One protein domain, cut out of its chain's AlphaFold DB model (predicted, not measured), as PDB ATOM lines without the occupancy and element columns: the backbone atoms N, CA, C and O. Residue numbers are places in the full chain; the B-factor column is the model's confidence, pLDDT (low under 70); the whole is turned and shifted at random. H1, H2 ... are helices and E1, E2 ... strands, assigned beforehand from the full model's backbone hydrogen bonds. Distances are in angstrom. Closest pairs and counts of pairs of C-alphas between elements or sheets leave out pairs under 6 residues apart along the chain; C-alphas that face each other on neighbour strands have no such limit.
ATOM      1  N   PHE A  37     176.685 119.978 148.767       93.88
ATOM      2  CA  PHE A  37     176.218 118.607 148.694       93.88
ATOM      3  C   PHE A  37     174.801 118.618 148.147       93.88
ATOM      4  O   PHE A  37     173.912 119.239 148.730       93.88
ATOM      5  N   VAL A  38     174.601 117.957 147.016       94.81
ATOM      6  CA  VAL A  38     173.296 117.842 146.379       94.81
ATOM      7  C   VAL A  38     172.735 116.473 146.724       94.81
ATOM      8  O   VAL A  38     173.408 115.458 146.570       94.81
ATOM      9  N   ILE A  39     171.489 116.446 147.172       93.31
ATOM     10  CA  ILE A  39     170.708 115.232 147.393       93.31
ATOM     11  C   ILE A  39     169.333 115.456 146.772       93.31
ATOM     12  O   ILE A  39     168.826 116.581 146.776       93.31
ATOM     13  N   CYS A  40     168.710 114.424 146.211       91.25
ATOM     14  CA  CYS A  40     167.317 114.532 145.779       91.25
ATOM     15  C   CYS A  40     166.481 113.359 146.287       91.25
ATOM     16  O   CYS A  40     167.024 112.351 146.716       91.25
ATOM     17  N   GLY A  41     165.149 113.475 146.257       86.62
ATOM     18  CA  GLY A  41     164.267 112.457 146.847       86.62
ATOM     19  C   GLY A  41     164.558 111.036 146.346       86.62
ATOM     20  O   GLY A  41     164.844 110.151 147.144       86.62
ATOM     21  N   ALA A  42     164.566 110.844 145.022       85.50
ATOM     22  CA  ALA A  42     164.744 109.534 144.382       85.50
ATOM     23  C   ALA A  42     166.138 109.295 143.760       85.50
ATOM     24  O   ALA A  42     166.362 108.260 143.144       85.50
ATOM     25  N   GLY A  43     167.062 110.254 143.843       85.31
ATOM     26  CA  GLY A  43     168.404 110.166 143.243       85.31
ATOM     27  C   GLY A  43     168.509 110.451 141.732       85.31
ATOM     28  O   GLY A  43     169.612 110.557 141.225       85.31
ATOM     29  N   GLY A  44     167.416 110.622 140.978       86.25
ATOM     30  CA  GLY A  44     167.512 110.825 139.516       86.25
ATOM     31  C   GLY A  44     168.001 112.212 139.068       86.25
ATOM     32  O   GLY A  44     168.602 112.355 138.008       86.25
ATOM     33  N   MET A  45     167.747 113.249 139.871       93.19
ATOM     34  CA  MET A  45     168.036 114.646 139.496       93.19
ATOM     35  C   MET A  45     169.332 115.185 140.096       93.19
ATOM     36  O   MET A  45     169.794 116.241 139.680       93.19
ATOM     37  N   VAL A  46     169.916 114.479 141.062       93.31
ATOM     38  CA  VAL A  46     171.107 114.919 141.796       93.31
ATOM     39  C   VAL A  46     172.303 115.142 140.866       93.31
ATOM     40  O   VAL A  46     172.877 116.229 140.886       93.31
ATOM     41  N   ALA A  47     172.583 114.200 139.960       92.25
ATOM     42  CA  ALA A  47     173.669 114.312 138.991       92.25
ATOM     43  C   ALA A  47     173.455 115.476 138.009       92.25
ATOM     44  O   ALA A  47     174.394 116.200 137.686       92.25
ATOM     45  N   LEU A  48     172.213 115.700 137.559       94.12
ATOM     46  CA  LEU A  48     171.880 116.799 136.645       94.12
ATOM     47  C   LEU A  48     171.991 118.165 137.326       94.12
ATOM     48  O   LEU A  48     172.498 119.109 136.725       94.12
ATOM     49  N   THR A  49     171.540 118.273 138.576       96.44
ATOM     50  CA  THR A  49     171.709 119.486 139.382       96.44
ATOM     51  C   THR A  49     173.187 119.740 139.679       96.44
ATOM     52  O   THR A  49     173.652 120.864 139.530       96.44
ATOM     53  N   GLY A  50     173.950 118.701 140.035       95.00
ATOM     54  CA  GLY A  50     175.396 118.797 140.236       95.00
ATOM     55  C   GLY A  50     176.127 119.272 138.979       95.00
ATOM     56  O   GLY A  50     176.937 120.189 139.058       95.00
ATOM     57  N   LYS A  51     175.783 118.722 137.806       94.75
ATOM     58  CA  LYS A  51     176.324 119.159 136.509       94.75
ATOM     59  C   LYS A  51     176.034 120.637 136.233       94.75
ATOM     60  O   LYS A  51     176.951 121.351 135.848       94.75
ATOM     61  N   ALA A  52     174.795 121.087 136.450       96.38
ATOM     62  CA  ALA A  52     174.412 122.485 136.246       96.38
ATOM     63  C   ALA A  52     175.213 123.434 137.152       96.38
ATOM     64  O   ALA A  52     175.741 124.435 136.679       96.38
ATOM     65  N   LEU A  53     175.375 123.082 138.430       97.00
ATOM     66  CA  LEU A  53     176.184 123.856 139.373       97.00
ATOM     67  C   LEU A  53     177.658 123.929 138.943       97.00
ATOM     68  O   LEU A  53     178.243 125.010 138.950       97.00
ATOM     69  N   VAL A  54     178.252 122.810 138.518       95.88
ATOM     70  CA  VAL A  54     179.629 122.793 137.991       95.88
ATOM     71  C   VAL A  54     179.762 123.685 136.755       95.88
ATOM     72  O   VAL A  54     180.704 124.466 136.674       95.88
ATOM     73  N   ASP A  55     178.801 123.645 135.829       96.75
ATOM     74  CA  ASP A  55     178.813 124.502 134.632       96.75
ATOM     75  C   ASP A  55     178.712 126.001 134.971       96.75
ATOM     76  O   ASP A  55     179.175 126.841 134.200       96.75
ATOM     77  N   MET A  56     178.155 126.337 136.138       96.69
ATOM     78  CA  MET A  56     178.097 127.695 136.690       96.69
ATOM     79  C   MET A  56     179.335 128.084 137.522       96.69
ATOM     80  O   MET A  56     179.397 129.199 138.037       96.69
ATOM     81  N   GLY A  57     180.323 127.194 137.674       96.06
ATOM     82  CA  GLY A  57     181.558 127.449 138.431       96.06
ATOM     83  C   GLY A  57     181.538 126.988 139.893       96.06
ATOM     84  O   GLY A  57     182.429 127.339 140.668       96.06
ATOM     85  N   TYR A  58     180.550 126.188 140.303       96.94
ATOM     86  CA  TYR A  58     180.526 125.549 141.621       96.94
ATOM     87  C   TYR A  58     181.293 124.218 141.605       96.94
ATOM     88  O   TYR A  58     180.725 123.140 141.786       96.94
ATOM     89  N   ASP A  59     182.615 124.288 141.447       94.44
ATOM     90  CA  ASP A  59     183.503 123.118 141.293       94.44
ATOM     91  C   ASP A  59     183.502 122.153 142.492       94.44
ATOM     92  O   ASP A  59     183.975 121.020 142.409       94.44
ATOM     93  N   LYS A  60     182.985 122.600 143.642       94.44
ATOM     94  CA  LYS A  60     182.909 121.829 144.891       94.44
ATOM     95  C   LYS A  60     181.530 121.197 145.120       94.44
ATOM     96  O   LYS A  60     181.185 120.912 146.271       94.44
ATOM     97  N   ALA A  61     180.739 121.008 144.065       94.62
ATOM     98  CA  ALA A  61     179.470 120.289 144.125       94.62
ATOM     99  C   ALA A  61     179.695 118.764 144.180       94.62
ATOM    100  O   ALA A  61     180.468 118.206 143.407       94.62
ATOM    101  N   SER A  62     179.027 118.084 145.110       93.56
ATOM    102  CA  SER A  62     179.104 116.633 145.324       93.56
ATOM    103  C   SER A  62     177.718 116.000 145.274       93.56
ATOM    104  O   SER A  62     176.764 116.526 145.846       93.56
ATOM    105  N   ASP A  63     177.631 114.853 144.613       93.31
ATOM    106  CA  ASP A  63     176.429 114.032 144.495       93.31
ATOM    107  C   ASP A  63     176.304 113.096 145.710       93.31
ATOM    108  O   ASP A  63     177.201 112.293 145.972       93.31
ATOM    109  N   LEU A  64     175.210 113.216 146.468       92.06
ATOM    110  CA  LEU A  64     174.881 112.327 147.590       92.06
ATOM    111  C   LEU A  64     173.796 111.288 147.256       92.06
ATOM    112  O   LEU A  64     173.399 110.517 148.130       92.06
ATOM    113  N   GLY A  65     173.297 111.247 146.023       91.75
ATOM    114  CA  GLY A  65     172.269 110.305 145.607       91.75
ATOM    115  C   GLY A  65     170.862 110.654 146.105       91.75
ATOM    116  O   GLY A  65     170.393 111.794 146.018       91.75
ATOM    117  N   GLY A  66     170.157 109.613 146.555       92.19
ATOM    118  CA  GLY A  66     168.762 109.657 146.987       92.19
ATOM    119  C   GLY A  66     168.592 109.777 148.503       92.19
ATOM    120  O   GLY A  66     169.371 109.193 149.255       92.19
ATOM    121  N   VAL A  67     167.523 110.437 148.960       90.94
ATOM    122  CA  VAL A  67     167.174 110.507 150.396       90.94
ATOM    123  C   VAL A  67     166.983 109.110 150.997       90.94
ATOM    124  O   VAL A  67     167.452 108.870 152.102       90.94
ATOM    125  N   SER A  68     166.395 108.160 150.263       89.88
ATOM    126  CA  SER A  68     166.238 106.783 150.762       89.88
ATOM    127  C   SER A  68     167.581 106.107 151.063       89.88
ATOM    128  O   SER A  68     167.748 105.538 152.132       89.88
ATOM    129  N   ALA A  69     168.571 106.237 150.172       89.62
ATOM    130  CA  ALA A  69     169.903 105.671 150.400       89.62
ATOM    131  C   ALA A  69     170.629 106.351 151.576       89.62
ATOM    132  O   ALA A  69     171.362 105.701 152.319       89.62
ATOM    133  N   TRP A  70     170.405 107.656 151.765       90.44
ATOM    134  CA  TRP A  70     170.898 108.396 152.926       90.44
ATOM    135  C   TRP A  70     170.284 107.888 154.239       90.44
ATOM    136  O   TRP A  70     171.008 107.670 155.210       90.44
ATOM    137  N   GLU A  71     168.970 107.656 154.264       91.00
ATOM    138  CA  GLU A  71     168.259 107.100 155.422       91.00
ATOM    139  C   GLU A  71     168.716 105.672 155.745       91.00
ATOM    140  O   GLU A  71     169.001 105.373 156.907       91.00
ATOM    141  N   ASP A  72     168.865 104.819 154.728       91.25
ATOM    142  CA  ASP A  72     169.346 103.440 154.875       91.25
ATOM    143  C   ASP A  72     170.772 103.383 155.450       91.25
ATOM    144  O   ASP A  72     171.109 102.482 156.221       91.25
ATOM    145  N   ALA A  73     171.605 104.383 155.140       91.62
ATOM    146  CA  ALA A  73     172.942 104.548 155.709       91.62
ATOM    147  C   ALA A  73     172.941 105.111 157.150       91.62
ATOM    148  O   ALA A  73     174.008 105.354 157.722       91.62
ATOM    149  N   GLY A  74     171.769 105.333 157.756       91.56
ATOM    150  CA  GLY A  74     171.626 105.913 159.094       91.56
ATOM    151  C   GLY A  74     171.820 107.430 159.130       91.56
ATOM    152  O   GLY A  74     172.075 107.999 160.197       91.56
ATOM    153  N   GLY A  75     171.721 108.087 157.974       88.56
ATOM    154  CA  GLY A  75     171.808 109.529 157.854       88.56
ATOM    155  C   GLY A  75     170.666 110.231 158.604       88.56
ATOM    156  O   GLY A  75     169.523 109.773 158.576       88.56
ATOM    157  N   PRO A  76     170.936 111.344 159.305       89.75
ATOM    158  CA  PRO A  76     169.887 112.131 159.946       89.75
ATOM    159  C   PRO A  76     168.943 112.758 158.914       89.75
ATOM    160  O   PRO A  76     169.397 113.312 157.912       89.75
ATOM    161  N   THR A  77     167.641 112.726 159.197       86.38
ATOM    162  CA  THR A  77     166.604 113.414 158.420       86.38
ATOM    163  C   THR A  77     165.662 114.192 159.330       86.38
ATOM    164  O   THR A  77     165.453 113.849 160.500       86.38
ATOM    165  N   GLU A  78     165.097 115.260 158.778       82.31
ATOM    166  CA  GLU A  78     163.941 115.966 159.321       82.31
ATOM    167  C   GLU A  78     162.686 115.585 158.530       82.31
ATOM    168  O   GLU A  78     162.773 115.256 157.346       82.31
ATOM    169  N   ARG A  79     161.524 115.594 159.190       65.62
ATOM    170  CA  ARG A  79     160.221 115.408 158.539       65.62
ATOM    171  C   ARG A  79     159.535 116.748 158.376       65.62
ATOM    172  O   ARG A  79     159.402 117.428 159.415       65.62
TER     173      ARG A  79
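Overview. This is residues 37 to 79 of the 79 residues of the protein "Rhodanese domain-containing protein" of Gammaproteobacteria bacterium (UniProt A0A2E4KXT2). Two parallel strands, E1 and E2, lie side by side as a small ribbon, with helix H1 packed over one face of it. A short helix, H2, follows directly at the end of E2, and a tail with no named element, residues 73 to 79, makes the last stretch. The printed part has 43 residues, with two named strands and two named helices in the order E1, H1, E2, H2; the class is mixed, helices and strands. The whole is only just loose, close to compact, with a radius of gyration of the C-alphas of 11.1 A, and its C-alphas span 31 by 17 by 17 A.

Along the chain. Find C-alpha 37 at (176.218, 118.607, 148.694); from there strand E1 runs through residues 37 to 40. Look next at C-alpha 46, at (171.107, 114.919, 141.796), where helix H1, residues 46 to 55, begins; it is 14.2 A long. Strand E2, residues 61 to 66, covers 15.4 A. Helix H2, residues 67 to 72, spans 8.6 A and ends at C-alpha 72, at (169.346, 103.440, 154.875).

Arrangement. E1 and E2 are parallel neighbours, their directions 29 degrees apart. Look there for N 38 and O 62, 2.8 A apart, and N 64 and O 38, 2.9 A apart, within hydrogen-bond range. E1, H1 and E2 form a strand-helix-strand unit, two parallel neighbour strands with a helix between them along the chain, and its crossover is right-handed. The closest C-alphas of H1 and E2 are those of Gly 50 and Ala 61, 5.8 A apart. Those of E1 and H1 are Cys 40 and Val 46, 5.5 A apart. H1 and H2 are apart. In H1 and H2 every O i to N i+4 pair is within hydrogen-bond range.

Size, cuts and confidence. The two C-alphas farthest apart, those of Met 56 and Gly 74, are 31.9 A from each other. The printed part has no cut, and its three links are tight. Mean pLDDT of the printed part is 91.6; look at Arg 79, the chain's last residue, for the one value under 70.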